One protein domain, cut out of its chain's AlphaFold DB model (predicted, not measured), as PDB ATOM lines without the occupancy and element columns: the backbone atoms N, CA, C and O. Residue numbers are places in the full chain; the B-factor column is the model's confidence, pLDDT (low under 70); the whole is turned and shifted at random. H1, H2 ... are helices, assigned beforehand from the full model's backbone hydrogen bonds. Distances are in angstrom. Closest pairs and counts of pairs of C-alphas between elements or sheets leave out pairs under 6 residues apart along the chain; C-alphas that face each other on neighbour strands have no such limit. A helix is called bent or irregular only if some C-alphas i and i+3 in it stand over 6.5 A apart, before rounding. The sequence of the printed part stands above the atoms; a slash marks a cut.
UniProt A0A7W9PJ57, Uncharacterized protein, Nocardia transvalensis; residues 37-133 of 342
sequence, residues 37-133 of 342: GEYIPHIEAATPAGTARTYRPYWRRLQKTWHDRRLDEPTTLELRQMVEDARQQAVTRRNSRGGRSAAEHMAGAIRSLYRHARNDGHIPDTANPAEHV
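Overview. This is residues 37 to 133 of the 342 residues of an uncharacterized protein of Nocardia transvalensis (UniProt A0A7W9PJ57). The longest helix, H4, runs through the middle; H3 folds back along it in a narrow V, with short H5 set in the open end of the V, while a second helical hairpin, H1 and H2, crosses H4 on another side. The link around Arg 94, beyond the closed end of the V, reaches one end of the longest axis. The printed part has 97 residues with five named helices, in order H1 to H5, and no named strand; the class is all helix. The whole is compact, with a radius of gyration of the C-alphas of 13.3 A and spans of 44 by 29 by 22 A.

Along the chain. H4, residues 100 to 119, is 28.3 A from first to last C-alpha, from (99.934, 125.981, 129.146) to (114.530, 150.181, 127.016). H3, residues 76 to 88, is 18.7 A long. H2, residues 49 to 66, is 23.7 A long and has a kink of 50 degrees near residue 56; it is irregular, with C-alphas 54 and 57 7.0 A apart. H1, residues 37 to 46, is 15.5 A long and begins at C-alpha 37, (100.723, 148.616, 115.087); it is only just irregular, with C-alphas 38 and 41 6.53 A apart. H5, residues 129 to 132, is 5.9 A long and ends at C-alpha 132, (102.646, 142.337, 136.973).

Arrangement. H4 is the hub and touches the four other helices. H3 and H4 form a helical hairpin, opposite ways at a shallow tilt of 34 degrees, only just short of steep; their closest C-alphas, of Arg 87 and Ala 103, are 4.8 A apart. H5 touches residues 110 to 114 of H4, closest at the C-alphas of Arg 111 and Ala 130, 5.4 A. H5 also touches residues 76 to 79 of H3, closest at the C-alphas of Thr 76 and Pro 129, 4.9 A. Residues 54 to 59 of H2 touch residues 105 to 110 of H4, about perpendicular at 85 degrees; the closest C-alphas, of Tyr 55 and Ala 109, are 5.3 A apart. H1 and H2 form a helical hairpin, opposite ways at a shallow tilt of 2 degrees, with the C-alphas of Gly 37 and Gln 63 closest at 5.5 A. H1 and H4 only just touch, with 3 pairs of C-alphas within 8 A, the closest those of Ile 43 and Leu 113, 7.0 A. H2 and H3 are near each other; H1 is apart from H3 and H5, and H2 from H5. Every O i to N i+4 pair is within hydrogen-bond range in H3 and H4, against 4 of 6 in H1 and 11 of 14 in H2; H5 is too short for such a pair.

Size, cuts and confidence. The two C-alphas farthest apart, of Arg 94 and Gly 121, are 44.2 A from each other. The printed part has no cut. The link from H3 to H4, 11 residues, is long; that from H1 to H2 is tight, and those from H2 to H3 and from H4 to H5 are short. The mean pLDDT of the printed part is 87.1, with residue 95 under 70; the mean of H5 is 72.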
ATOM      1  N   GLY A  37     100.580 148.692 116.540       91.94
ATOM      2  CA  GLY A  37     100.723 148.616 115.087       91.94
ATOM      3  C   GLY A  37     102.080 149.108 114.598       91.94
ATOM      4  O   GLY A  37     102.719 148.431 113.791       91.94
ATOM      5  N   GLU A  38     102.547 150.220 115.159       93.75
ATOM      6  CA  GLU A  38     103.841 150.831 114.846       93.75
ATOM      7  C   GLU A  38     105.007 150.073 115.487       93.75
ATOM      8  O   GLU A  38     106.018 149.809 114.840       93.75
ATOM      9  N   TYR A  39     104.878 149.681 116.758       94.00
ATOM     10  CA  TYR A  39     106.019 149.200 117.536       94.00
ATOM     11  C   TYR A  39     106.357 147.716 117.321       94.00
ATOM     12  O   TYR A  39     107.527 147.319 117.336       94.00
ATOM     13  N   ILE A  40     105.355 146.862 117.092       94.31
ATOM     14  CA  ILE A  40     105.560 145.413 116.915       94.31
ATOM     15  C   ILE A  40     106.493 145.076 115.737       94.31
ATOM     16  O   ILE A  40     107.393 144.250 115.933       94.31
ATOM     17  N   PRO A  41     106.353 145.685 114.541       93.69
ATOM     18  CA  PRO A  41     107.282 145.470 113.432       93.69
ATOM     19  C   PRO A  41     108.747 145.754 113.796       93.69
ATOM     20  O   PRO A  41     109.634 144.987 113.411       93.69
ATOM     21  N   HIS A  42     109.008 146.799 114.592       91.81
ATOM     22  CA  HIS A  42     110.357 147.138 115.053       91.81
ATOM     23  C   HIS A  42     110.929 146.067 115.988       91.81
ATOM     24  O   HIS A  42     112.066 145.624 115.801       91.81
ATOM     25  N   ILE A  43     110.132 145.567 116.939       92.69
ATOM     26  CA  ILE A  43     110.554 144.468 117.821       92.69
ATOM     27  C   ILE A  43     110.813 143.187 117.021       92.69
ATOM     28  O   ILE A  43     111.778 142.466 117.300       92.69
ATOM     29  N   GLU A  44     109.970 142.875 116.033       91.31
ATOM     30  CA  GLU A  44     110.154 141.697 115.183       91.31
ATOM     31  C   GLU A  44     111.474 141.737 114.409       91.31
ATOM     32  O   GLU A  44     112.131 140.699 114.301       91.31
ATOM     33  N   ALA A  45     111.870 142.912 113.913       89.62
ATOM     34  CA  ALA A  45     113.140 143.117 113.225       89.62
ATOM     35  C   ALA A  45     114.347 143.043 114.179       89.62
ATOM     36  O   ALA A  45     115.374 142.463 113.828       89.62
ATOM     37  N   ALA A  46     114.215 143.575 115.398       88.81
ATOM     38  CA  ALA A  46     115.281 143.584 116.401       88.81
ATOM     39  C   ALA A  46     115.490 142.224 117.100       88.81
ATOM     40  O   ALA A  46     116.551 141.954 117.668       88.81
ATOM     41  N   THR A  47     114.489 141.338 117.080       89.94
ATOM     42  CA  THR A  47     114.534 140.065 117.809       89.94
ATOM     43  C   THR A  47     115.221 138.955 116.995       89.94
ATOM     44  O   THR A  47     114.827 138.686 115.861       89.94
ATOM     45  N   PRO A  48     116.157 138.175 117.582       89.75
ATOM     46  CA  PRO A  48     116.767 137.034 116.902       89.75
ATOM     47  C   PRO A  48     115.736 136.032 116.360       89.75
ATOM     48  O   PRO A  48     114.782 135.662 117.054       89.75
ATOM     49  N   ALA A  49     115.985 135.498 115.160       82.06
ATOM     50  CA  ALA A  49     115.031 134.671 114.411       82.06
ATOM     51  C   ALA A  49     114.440 133.481 115.201       82.06
ATOM     52  O   ALA A  49     113.275 133.121 115.015       82.06
ATOM     53  N   GLY A  50     115.218 132.869 116.103       83.31
ATOM     54  CA  GLY A  50     114.751 131.767 116.954       83.31
ATOM     55  C   GLY A  50     113.675 132.183 117.967       83.31
ATOM     56  O   GLY A  50     112.695 131.460 118.162       83.31
ATOM     57  N   THR A  51     113.826 133.360 118.575       85.00
ATOM     58  CA  THR A  51     112.852 133.927 119.517       85.00
ATOM     59  C   THR A  51     111.655 134.497 118.764       85.00
ATOM     60  O   THR A  51     110.516 134.180 119.111       85.00
ATOM     61  N   ALA A  52     111.900 135.226 117.669       87.44
ATOM     62  CA  ALA A  52     110.855 135.790 116.821       87.44
ATOM     63  C   ALA A  52     109.905 134.705 116.293       87.44
ATOM     64  O   ALA A  52     108.694 134.866 116.363       87.44
ATOM     65  N   ARG A  53     110.411 133.532 115.878       88.25
ATOM     66  CA  ARG A  53     109.561 132.402 115.451       88.25
ATOM     67  C   ARG A  53     108.565 131.954 116.529       88.25
ATOM     68  O   ARG A  53     107.481 131.491 116.192       88.25
ATOM     69  N   THR A  54     108.938 132.066 117.803       90.12
ATOM     70  CA  THR A  54     108.076 131.670 118.924       90.12
ATOM     71  C   THR A  54     107.076 132.768 119.280       90.12
ATOM     72  O   THR A  54     105.929 132.455 119.575       90.12
ATOM     73  N   TYR A  55     107.496 134.036 119.264       92.62
ATOM     74  CA  TYR A  55     106.680 135.161 119.741       92.62
ATOM     75  C   TYR A  55     105.829 135.825 118.660       92.62
ATOM     76  O   TYR A  55     104.733 136.279 118.968       92.62
ATOM     77  N   ARG A  56     106.246 135.785 117.392       93.62
ATOM     78  CA  ARG A  56     105.528 136.368 116.248       93.62
ATOM     79  C   ARG A  56     104.034 136.022 116.191       93.62
ATOM     80  O   ARG A  56     103.248 136.937 115.987       93.62
ATOM     81  N   PRO A  57     103.580 134.768 116.396       93.06
ATOM     82  CA  PRO A  57     102.143 134.478 116.397       93.06
ATOM     83  C   PRO A  57     101.366 135.257 117.471       93.06
ATOM     84  O   PRO A  57     100.226 135.650 117.249       93.06
ATOM     85  N   TYR A  58     101.994 135.497 118.621       93.88
ATOM     86  CA  TYR A  58     101.415 136.211 119.756       93.88
ATOM     87  C   TYR A  58     101.477 137.727 119.566       93.88
ATOM     88  O   TYR A  58     100.504 138.416 119.856       93.88
ATOM     89  N   TRP A  59     102.569 138.248 119.002       94.31
ATOM     90  CA  TRP A  59     102.649 139.654 118.607       94.31
ATOM     91  C   TRP A  59     101.654 139.997 117.505       94.31
ATOM     92  O   TRP A  59     100.934 140.970 117.639       94.31
ATOM     93  N   ARG A  60     101.490 139.158 116.481       93.94
ATOM     94  CA  ARG A  60     100.447 139.367 115.462       93.94
ATOM     95  C   ARG A  60      99.039 139.375 116.046       93.94
ATOM     96  O   ARG A  60      98.182 140.100 115.560       93.94
ATOM     97  N   ARG A  61      98.792 138.569 117.081       92.88
ATOM     98  CA  ARG A  61      97.520 138.593 117.806       92.88
ATOM     99  C   ARG A  61      97.317 139.928 118.526       92.88
ATOM    100  O   ARG A  61      96.255 140.513 118.374       92.88
ATOM    101  N   LEU A  62      98.330 140.408 119.250       92.62
ATOM    102  CA  LEU A  62      98.321 141.737 119.876       92.62
ATOM    103  C   LEU A  62      98.084 142.834 118.837       92.62
ATOM    104  O   LEU A  62      97.180 143.638 119.000       92.62
ATOM    105  N   GLN A  63      98.834 142.805 117.736       93.19
ATOM    106  CA  GLN A  63      98.718 143.762 116.643       93.19
ATOM    107  C   GLN A  63      97.323 143.747 116.017       93.19
ATOM    108  O   GLN A  63      96.782 144.799 115.729       93.19
ATOM    109  N   LYS A  64      96.710 142.572 115.833       93.19
ATOM    110  CA  LYS A  64      95.357 142.467 115.277       93.19
ATOM    111  C   LYS A  64      94.299 143.068 116.205       93.19
ATOM    112  O   LYS A  64      93.345 143.659 115.720       93.19
ATOM    113  N   THR A  65      94.422 142.857 117.515       92.38
ATOM    114  CA  THR A  65      93.403 143.289 118.484       92.38
ATOM    115  C   THR A  65      93.598 144.736 118.936       92.38
ATOM    116  O   THR A  65      92.617 145.415 119.202       92.38
ATOM    117  N   TRP A  66      94.842 145.207 119.025       94.75
ATOM    118  CA  TRP A  66      95.210 146.497 119.613       94.75
ATOM    119  C   TRP A  66      96.031 147.373 118.663       94.75
ATOM    120  O   TRP A  66      96.818 148.181 119.138       94.75
ATOM    121  N   HIS A  67      95.865 147.215 117.345       93.50
ATOM    122  CA  HIS A  67      96.659 147.908 116.322       93.50
ATOM    123  C   HIS A  67      96.856 149.398 116.627       93.50
ATOM    124  O   HIS A  67      97.993 149.840 116.755       93.50
ATOM    125  N   ASP A  68      95.750 150.118 116.814       93.06
ATOM    126  CA  ASP A  68      95.728 151.575 116.995       93.06
ATOM    127  C   ASP A  68      95.821 152.000 118.467       93.06
ATOM    128  O   ASP A  68      95.850 153.185 118.783       93.06
ATOM    129  N   ARG A  69      95.870 151.030 119.385       92.44
ATOM    130  CA  ARG A  69      95.954 151.283 120.823       92.44
ATOM    131  C   ARG A  69      97.383 151.667 121.189       92.44
ATOM    132  O   ARG A  69      98.335 151.043 120.701       92.44
ATOM    133  N   ARG A  70      97.559 152.644 122.075       92.31
ATOM    134  CA  ARG A  70      98.895 153.025 122.561       92.31
ATOM    135  C   ARG A  70      99.422 152.007 123.566       92.31
ATOM    136  O   ARG A  70      98.653 151.297 124.213       92.31
ATOM    137  N   LEU A  71     100.744 151.902 123.698       90.12
ATOM    138  CA  LEU A  71     101.353 150.902 124.584       90.12
ATOM    139  C   LEU A  71     101.082 151.132 126.086       90.12
ATOM    140  O   LEU A  71     101.194 150.182 126.864       90.12
ATOM    141  N   ASP A  72     100.739 152.352 126.496       88.00
ATOM    142  CA  ASP A  72     100.445 152.762 127.879       88.00
ATOM    143  C   ASP A  72      98.980 152.565 128.297       88.00
ATOM    144  O   ASP A  72      98.678 152.530 129.485       88.00
ATOM    145  N   GLU A  73      98.071 152.385 127.342       88.31
ATOM    146  CA  GLU A  73      96.634 152.242 127.606       88.31
ATOM    147  C   GLU A  73      96.199 150.872 128.173       88.31
ATOM    148  O   GLU A  73      95.195 150.831 128.890       88.31
ATOM    149  N   PRO A  74      96.838 149.725 127.852       90.31
ATOM    150  CA  PRO A  74      96.438 148.424 128.386       90.31
ATOM    151  C   PRO A  74      96.673 148.278 129.883       90.31
ATOM    152  O   PRO A  74      97.786 148.418 130.391       90.31
ATOM    153  N   THR A  75      95.628 147.854 130.580       89.62
ATOM    154  CA  THR A  75      95.712 147.480 131.989       89.62
ATOM    155  C   THR A  75      96.330 146.091 132.160       89.62
ATOM    156  O   THR A  75      96.254 145.214 131.294       89.62
ATOM    157  N   THR A  76      96.891 145.827 133.343       88.25
ATOM    158  CA  THR A  76      97.400 144.495 133.711       88.25
ATOM    159  C   THR A  76      96.332 143.401 133.568       88.25
ATOM    160  O   THR A  76      96.657 142.270 133.200       88.25
ATOM    161  N   LEU A  77      95.062 143.716 133.848       89.75
ATOM    162  CA  LEU A  77      93.954 142.764 133.736       89.75
ATOM    163  C   LEU A  77      93.713 142.353 132.280       89.75
ATOM    164  O   LEU A  77      93.600 141.163 131.997       89.75
ATOM    165  N   GLU A  78      93.724 143.305 131.351       91.25
ATOM    166  CA  GLU A  78      93.572 143.029 129.918       91.25
ATOM    167  C   GLU A  78      94.738 142.196 129.371       91.25
ATOM    168  O   GLU A  78      94.534 141.263 128.590       91.25
ATOM    169  N   LEU A  79      95.967 142.456 129.835       92.12
ATOM    170  CA  LEU A  79      97.122 141.620 129.495       92.12
ATOM    171  C   LEU A  79      96.968 140.188 130.026       92.12
ATOM    172  O   LEU A  79      97.332 139.232 129.336       92.12
ATOM    173  N   ARG A  80      96.420 140.013 131.235       90.44
ATOM    174  CA  ARG A  80      96.121 138.687 131.802       90.44
ATOM    175  C   ARG A  80      95.018 137.978 131.020       90.44
ATOM    176  O   ARG A  80      95.174 136.792 130.732       90.44
ATOM    177  N   GLN A  81      93.973 138.697 130.614       92.00
ATOM    178  CA  GLN A  81      92.901 138.155 129.779       92.00
ATOM    179  C   GLN A  81      93.462 137.619 128.460       92.00
ATOM    180  O   GLN A  81      93.224 136.470 128.100       92.00
ATOM    181  N   MET A  82      94.336 138.383 127.804       91.44
ATOM    182  CA  MET A  82      95.010 137.945 126.584       91.44
ATOM    183  C   MET A  82      95.835 136.660 126.751       91.44
ATOM    184  O   MET A  82      95.914 135.841 125.828       91.44
ATOM    185  N   VAL A  83      96.465 136.464 127.913       91.69
ATOM    186  CA  VAL A  83      97.199 135.229 128.230       91.69
ATOM    187  C   VAL A  83      96.248 134.042 128.380       91.69
ATOM    188  O   VAL A  83      96.558 132.956 127.876       91.69
ATOM    189  N   GLU A  84      95.104 134.230 129.034       91.38
ATOM    190  CA  GLU A  84      94.106 133.173 129.211       91.38
ATOM    191  C   GLU A  84      93.392 132.844 127.893       91.38
ATOM    192  O   GLU A  84      93.279 131.671 127.539       91.38
ATOM    193  N   ASP A  85      93.062 133.831 127.063       89.69
ATOM    194  CA  ASP A  85      92.484 133.571 125.742       89.69
ATOM    195  C   ASP A  85      93.460 132.789 124.844       89.69
ATOM    196  O   ASP A  85      93.067 131.903 124.078       89.69
ATOM    197  N   ALA A  86      94.763 133.084 124.934       89.62
ATOM    198  CA  ALA A  86      95.799 132.333 124.227       89.62
ATOM    199  C   ALA A  86      95.929 130.890 124.732       89.62
ATOM    200  O   ALA A  86      96.297 129.995 123.965       89.62
ATOM    201  N   ARG A  87      95.626 130.642 126.010       88.75
ATOM    202  CA  ARG A  87      95.557 129.300 126.590       88.75
ATOM    203  C   ARG A  87      94.348 128.531 126.067       88.75
ATOM    204  O   ARG A  87      94.511 127.374 125.682       88.75
ATOM    205  N   GLN A  88      93.173 129.158 126.051       88.50
ATOM    206  CA  GLN A  88      91.908 128.535 125.653       88.50
ATOM    207  C   GLN A  88      91.871 128.210 124.157       88.50
ATOM    208  O   GLN A  88      91.458 127.123 123.766       88.50
ATOM    209  N   GLN A  89      92.401 129.100 123.318       87.00
ATOM    210  CA  GLN A  89      92.450 128.914 121.863       87.00
ATOM    211  C   GLN A  89      93.610 128.017 121.396       87.00
ATOM    212  O   GLN A  89      93.844 127.850 120.196       87.00
ATOM    213  N   ALA A  90      94.385 127.447 122.321       86.94
ATOM    214  CA  ALA A  90      95.495 126.578 121.969       86.94
ATOM    215  C   ALA A  90      94.991 125.277 121.327       86.94
ATOM    216  O   ALA A  90      94.169 124.564 121.894       86.94
ATOM    217  N   VAL A  91      95.563 124.918 120.173       83.94
ATOM    218  CA  VAL A  91      95.187 123.697 119.443       83.94
ATOM    219  C   VAL A  91      95.352 122.456 120.322       83.94
ATOM    220  O   VAL A  91      96.470 122.066 120.692       83.94
ATOM    221  N   THR A  92      94.236 121.784 120.597       80.31
ATOM    222  CA  THR A  92      94.214 120.547 121.376       80.31
ATOM    223  C   THR A  92      94.615 119.363 120.504       80.31
ATOM    224  O   THR A  92      93.896 118.922 119.617       80.31
ATOM    225  N   ARG A  93      95.815 118.839 120.760       76.31
ATOM    226  CA  ARG A  93      96.342 117.589 120.193       76.31
ATOM    227  C   ARG A  93      96.316 116.478 121.242       76.31
ATOM    228  O   ARG A  93      96.251 116.764 122.433       76.31
ATOM    229  N   ARG A  94      96.519 115.220 120.830       70.25
ATOM    230  CA  ARG A  94      96.628 114.053 121.742       70.25
ATOM    231  C   ARG A  94      97.706 114.211 122.836       70.25
ATOM    232  O   ARG A  94      97.661 113.541 123.856       70.25
ATOM    233  N   ASN A  95      98.693 115.085 122.632       69.06
ATOM    234  CA  ASN A  95      99.731 115.427 123.612       69.06
ATOM    235  C   ASN A  95      99.574 116.836 124.219       69.06
ATOM    236  O   ASN A  95     100.524 117.340 124.832       69.06
ATOM    237  N   SER A  96      98.426 117.487 124.014       70.06
ATOM    238  CA  SER A  96      98.136 118.801 124.580       70.06
ATOM    239  C   SER A  96      98.172 118.736 126.101       70.06
ATOM    240  O   SER A  96      97.834 117.730 126.719       70.06
ATOM    241  N   ARG A  97      98.616 119.830 126.716       71.31
ATOM    242  CA  ARG A  97      98.685 119.983 128.174       71.31
ATOM    243  C   ARG A  97      97.820 121.147 128.645       71.31
ATOM    244  O   ARG A  97      98.251 121.898 129.522       71.31
ATOM    245  N   GLY A  98      96.648 121.310 128.029       76.44
ATOM    246  CA  GLY A  98      95.676 122.354 128.367       76.44
ATOM    247  C   GLY A  98      96.194 123.763 128.079       76.44
ATOM    248  O   GLY A  98      96.157 124.619 128.957       76.44
ATOM    249  N   GLY A  99      96.817 123.965 126.911       80.75
ATOM    250  CA  GLY A  99      97.234 125.295 126.442       80.75
ATOM    251  C   GLY A  99      98.359 125.988 127.220       80.75
ATOM    252  O   GLY A  99      98.778 127.074 126.840       80.75
ATOM    253  N   ARG A 100      98.920 125.364 128.266       82.38
ATOM    254  CA  ARG A 100      99.934 125.981 129.146       82.38
ATOM    255  C   ARG A 100     101.144 126.567 128.418       82.38
ATOM    256  O   ARG A 100     101.621 127.630 128.794       82.38
ATOM    257  N   SER A 101     101.636 125.895 127.376       83.62
ATOM    258  CA  SER A 101     102.746 126.428 126.574       83.62
ATOM    259  C   SER A 101     102.352 127.699 125.822       83.62
ATOM    260  O   SER A 101     103.174 128.597 125.690       83.62
ATOM    261  N   ALA A 102     101.105 127.789 125.347       88.69
ATOM    262  CA  ALA A 102     100.618 128.968 124.646       88.69
ATOM    263  C   ALA A 102     100.465 130.159 125.596       88.69
ATOM    264  O   ALA A 102     100.942 131.240 125.269       88.69
ATOM    265  N   ALA A 103      99.931 129.931 126.800       88.38
ATOM    266  CA  ALA A 103      99.897 130.934 127.865       88.38
ATOM    267  C   ALA A 103     101.310 131.437 128.218       88.38
ATOM    268  O   ALA A 103     101.561 132.638 128.288       88.38
ATOM    269  N   GLU A 104     102.274 130.519 128.378       89.56
ATOM    270  CA  GLU A 104     103.666 130.880 128.677       89.56
ATOM    271  C   GLU A 104     104.305 131.713 127.556       89.56
ATOM    272  O   GLU A 104     105.055 132.656 127.825       89.56
ATOM    273  N   HIS A 105     104.044 131.357 126.297       91.25
ATOM    274  CA  HIS A 105     104.563 132.094 125.151       91.25
ATOM    275  C   HIS A 105     103.892 133.458 124.991       91.25
ATOM    276  O   HIS A 105     104.614 134.416 124.733       91.25
ATOM    277  N   MET A 106     102.583 133.573 125.238       93.19
ATOM    278  CA  MET A 106     101.867 134.851 125.234       93.19
ATOM    279  C   MET A 106     102.410 135.794 126.311       93.19
ATOM    280  O   MET A 106     102.858 136.895 125.999       93.19
ATOM    281  N   ALA A 107     102.498 135.329 127.562       90.62
ATOM    282  CA  ALA A 107     103.071 136.115 128.656       90.62
ATOM    283  C   ALA A 107     104.534 136.501 128.372       90.62
ATOM    284  O   ALA A 107     104.966 137.617 128.654       90.62
ATOM    285  N   GLY A 108     105.314 135.590 127.779       90.12
ATOM    286  CA  GLY A 108     106.682 135.868 127.344       90.12
ATOM    287  C   GLY A 108     106.769 136.938 126.250       90.12
ATOM    288  O   GLY A 108     107.643 137.795 126.329       90.12
ATOM    289  N   ALA A 109     105.867 136.904 125.270       92.81
ATOM    290  CA  ALA A 109     105.810 137.860 124.169       92.81
ATOM    291  C   ALA A 109     105.414 139.264 124.652       92.81
ATOM    292  O   ALA A 109     106.092 140.227 124.291       92.81
ATOM    293  N   ILE A 110     104.405 139.370 125.526       92.88
ATOM    294  CA  ILE A 110     103.992 140.628 126.177       92.88
ATOM    295  C   ILE A 110     105.158 141.206 126.989       92.88
ATOM    296  O   ILE A 110     105.579 142.338 126.766       92.88
ATOM    297  N   ARG A 111     105.764 140.406 127.880       91.12
ATOM    298  CA  ARG A 111     106.907 140.855 128.699       91.12
ATOM    299  C   ARG A 111     108.135 141.214 127.867       91.12
ATOM    300  O   ARG A 111     108.947 142.022 128.307       91.12
ATOM    301  N   SER A 112     108.311 140.588 126.704       91.44
ATOM    302  CA  SER A 112     109.357 140.967 125.756       91.44
ATOM    303  C   SER A 112     109.057 142.332 125.151       91.44
ATOM    304  O   SER A 112     109.937 143.182 125.161       91.44
ATOM    305  N   LEU A 113     107.833 142.559 124.676       92.44
ATOM    306  CA  LEU A 113     107.413 143.811 124.047       92.44
ATOM    307  C   LEU A 113     107.581 145.009 124.990       92.44
ATOM    308  O   LEU A 113     108.320 145.933 124.670       92.44
ATOM    309  N   TYR A 114     107.025 144.936 126.199       91.00
ATOM    310  CA  TYR A 114     107.132 146.021 127.181       91.00
ATOM    311  C   TYR A 114     108.560 146.243 127.698       91.00
ATOM    312  O   TYR A 114     108.924 147.355 128.062       91.00
ATOM    313  N   ARG A 115     109.407 145.205 127.701       89.94
ATOM    314  CA  ARG A 115     110.833 145.368 128.022       89.94
ATOM    315  C   ARG A 115     111.563 146.181 126.957       89.94
ATOM    316  O   ARG A 115     112.399 146.994 127.324       89.94
ATOM    317  N   HIS A 116     111.277 145.946 125.676       90.31
ATOM    318  CA  HIS A 116     111.854 146.766 124.612       90.31
ATOM    319  C   HIS A 116     111.294 148.190 124.702       90.31
ATOM    320  O   HIS A 116     112.082 149.123 124.723       90.31
ATOM    321  N   ALA A 117     109.978 148.350 124.909       89.69
ATOM    322  CA  ALA A 117     109.349 149.672 125.010       89.69
ATOM    323  C   ALA A 117     109.963 150.518 126.136       89.69
ATOM    324  O   ALA A 117     110.255 151.696 125.950       89.69
ATOM    325  N   ARG A 118     110.225 149.891 127.288       88.50
ATOM    326  CA  ARG A 118     110.967 150.490 128.401       88.50
ATOM    327  C   ARG A 118     112.393 150.871 128.003       88.50
ATOM    328  O   ARG A 118     112.817 151.992 128.248       88.50
ATOM    329  N   ASN A 119     113.139 149.941 127.407       86.31
ATOM    330  CA  ASN A 119     114.530 150.181 127.016       86.31
ATOM    331  C   ASN A 119     114.661 151.302 125.968       86.31
ATOM    332  O   ASN A 119     115.657 152.018 125.982       86.31
ATOM    333  N   ASP A 120     113.656 151.467 125.108       85.94
ATOM    334  CA  ASP A 120     113.593 152.512 124.080       85.94
ATOM    335  C   ASP A 120     113.036 153.851 124.614       85.94
ATOM    336  O   ASP A 120     112.963 154.838 123.873       85.94
ATOM    337  N   GLY A 121     112.660 153.899 125.900       83.12
ATOM    338  CA  GLY A 121     112.185 155.099 126.592       83.12
ATOM    339  C   GLY A 121     110.719 155.461 126.335       83.12
ATOM    340  O   GLY A 121     110.328 156.589 126.615       83.12
ATOM    341  N   HIS A 122     109.906 154.541 125.807       84.94
ATOM    342  CA  HIS A 122     108.478 154.775 125.551       84.94
ATOM    343  C   HIS A 122     107.600 154.602 126.793       84.94
ATOM    344  O   HIS A 122     106.508 155.152 126.848       84.94
ATOM    345  N   ILE A 123     108.040 153.813 127.779       84.44
ATOM    346  CA  ILE A 123     107.279 153.551 129.007       84.44
ATOM    347  C   ILE A 123     108.220 153.660 130.211       84.44
ATOM    348  O   ILE A 123     109.266 153.003 130.205       84.44
ATOM    349  N   PRO A 124     107.868 154.441 131.249       77.38
ATOM    350  CA  PRO A 124     108.649 154.506 132.478       77.38
ATOM    351  C   PRO A 124     108.487 153.227 133.314       77.38
ATOM    352  O   PRO A 124     107.458 152.556 133.260       77.38
ATOM    353  N   ASP A 125     109.488 152.910 134.137       71.25
ATOM    354  CA  ASP A 125     109.525 151.691 134.964       71.25
ATOM    355  C   ASP A 125     108.263 151.499 135.816       71.25
ATOM    356  O   ASP A 125     107.748 150.389 135.930       71.25
ATOM    357  N   THR A 126     107.727 152.589 136.362       71.25
ATOM    358  CA  THR A 126     106.541 152.590 137.228       71.25
ATOM    359  C   THR A 126     105.232 152.321 136.486       71.25
ATOM    360  O   THR A 126     104.266 151.891 137.109       71.25
ATOM    361  N   ALA A 127     105.189 152.539 135.168       71.62
ATOM    362  CA  ALA A 127     103.986 152.408 134.347       71.62
ATOM    363  C   ALA A 127     104.007 151.160 133.454       71.62
ATOM    364  O   ALA A 127     103.291 151.107 132.462       71.62
ATOM    365  N   ASN A 128     104.833 150.153 133.762       77.38
ATOM    366  CA  ASN A 128     104.902 148.921 132.980       77.38
ATOM    367  C   ASN A 128     103.860 147.877 133.451       77.38
ATOM    368  O   ASN A 128     104.127 147.114 134.391       77.38
ATOM    369  N   PRO A 129     102.700 147.737 132.776       71.88
ATOM    370  CA  PRO A 129     101.667 146.779 133.174       71.88
ATOM    371  C   PRO A 129     102.124 145.317 133.020       71.88
ATOM    372  O   PRO A 129     101.642 144.423 133.718       71.88
ATOM    373  N   ALA A 130     103.101 145.040 132.148       72.88
ATOM    374  CA  ALA A 130     103.583 143.684 131.893       72.88
ATOM    375  C   ALA A 130     104.473 143.118 133.009       72.88
ATOM    376  O   ALA A 130     104.701 141.904 133.052       72.88
ATOM    377  N   GLU A 131     104.989 143.955 133.911       74.38
ATOM    378  CA  GLU A 131     105.772 143.485 135.057       74.38
ATOM    379  C   GLU A 131     104.927 142.627 136.008       74.38
ATOM    380  O   GLU A 131     105.386 141.589 136.491       74.38
ATOM    381  N   HIS A 132     103.652 142.990 136.139       70.62
ATOM    382  CA  HIS A 132     102.646 142.337 136.973       70.62
ATOM    383  C   HIS A 132     101.964 141.142 136.277       70.62
ATOM    384  O   HIS A 132     101.054 140.510 136.832       70.62
ATOM    385  N   VAL A 133     102.385 140.815 135.048       72.31
ATOM    386  CA  VAL A 133     101.941 139.622 134.324       72.31
ATOM    387  C   VAL A 133     102.800 138.437 134.755       72.31
ATOM    388  O   VAL A 133     103.967 138.273 134.355       72.31
TER     389      VAL A 133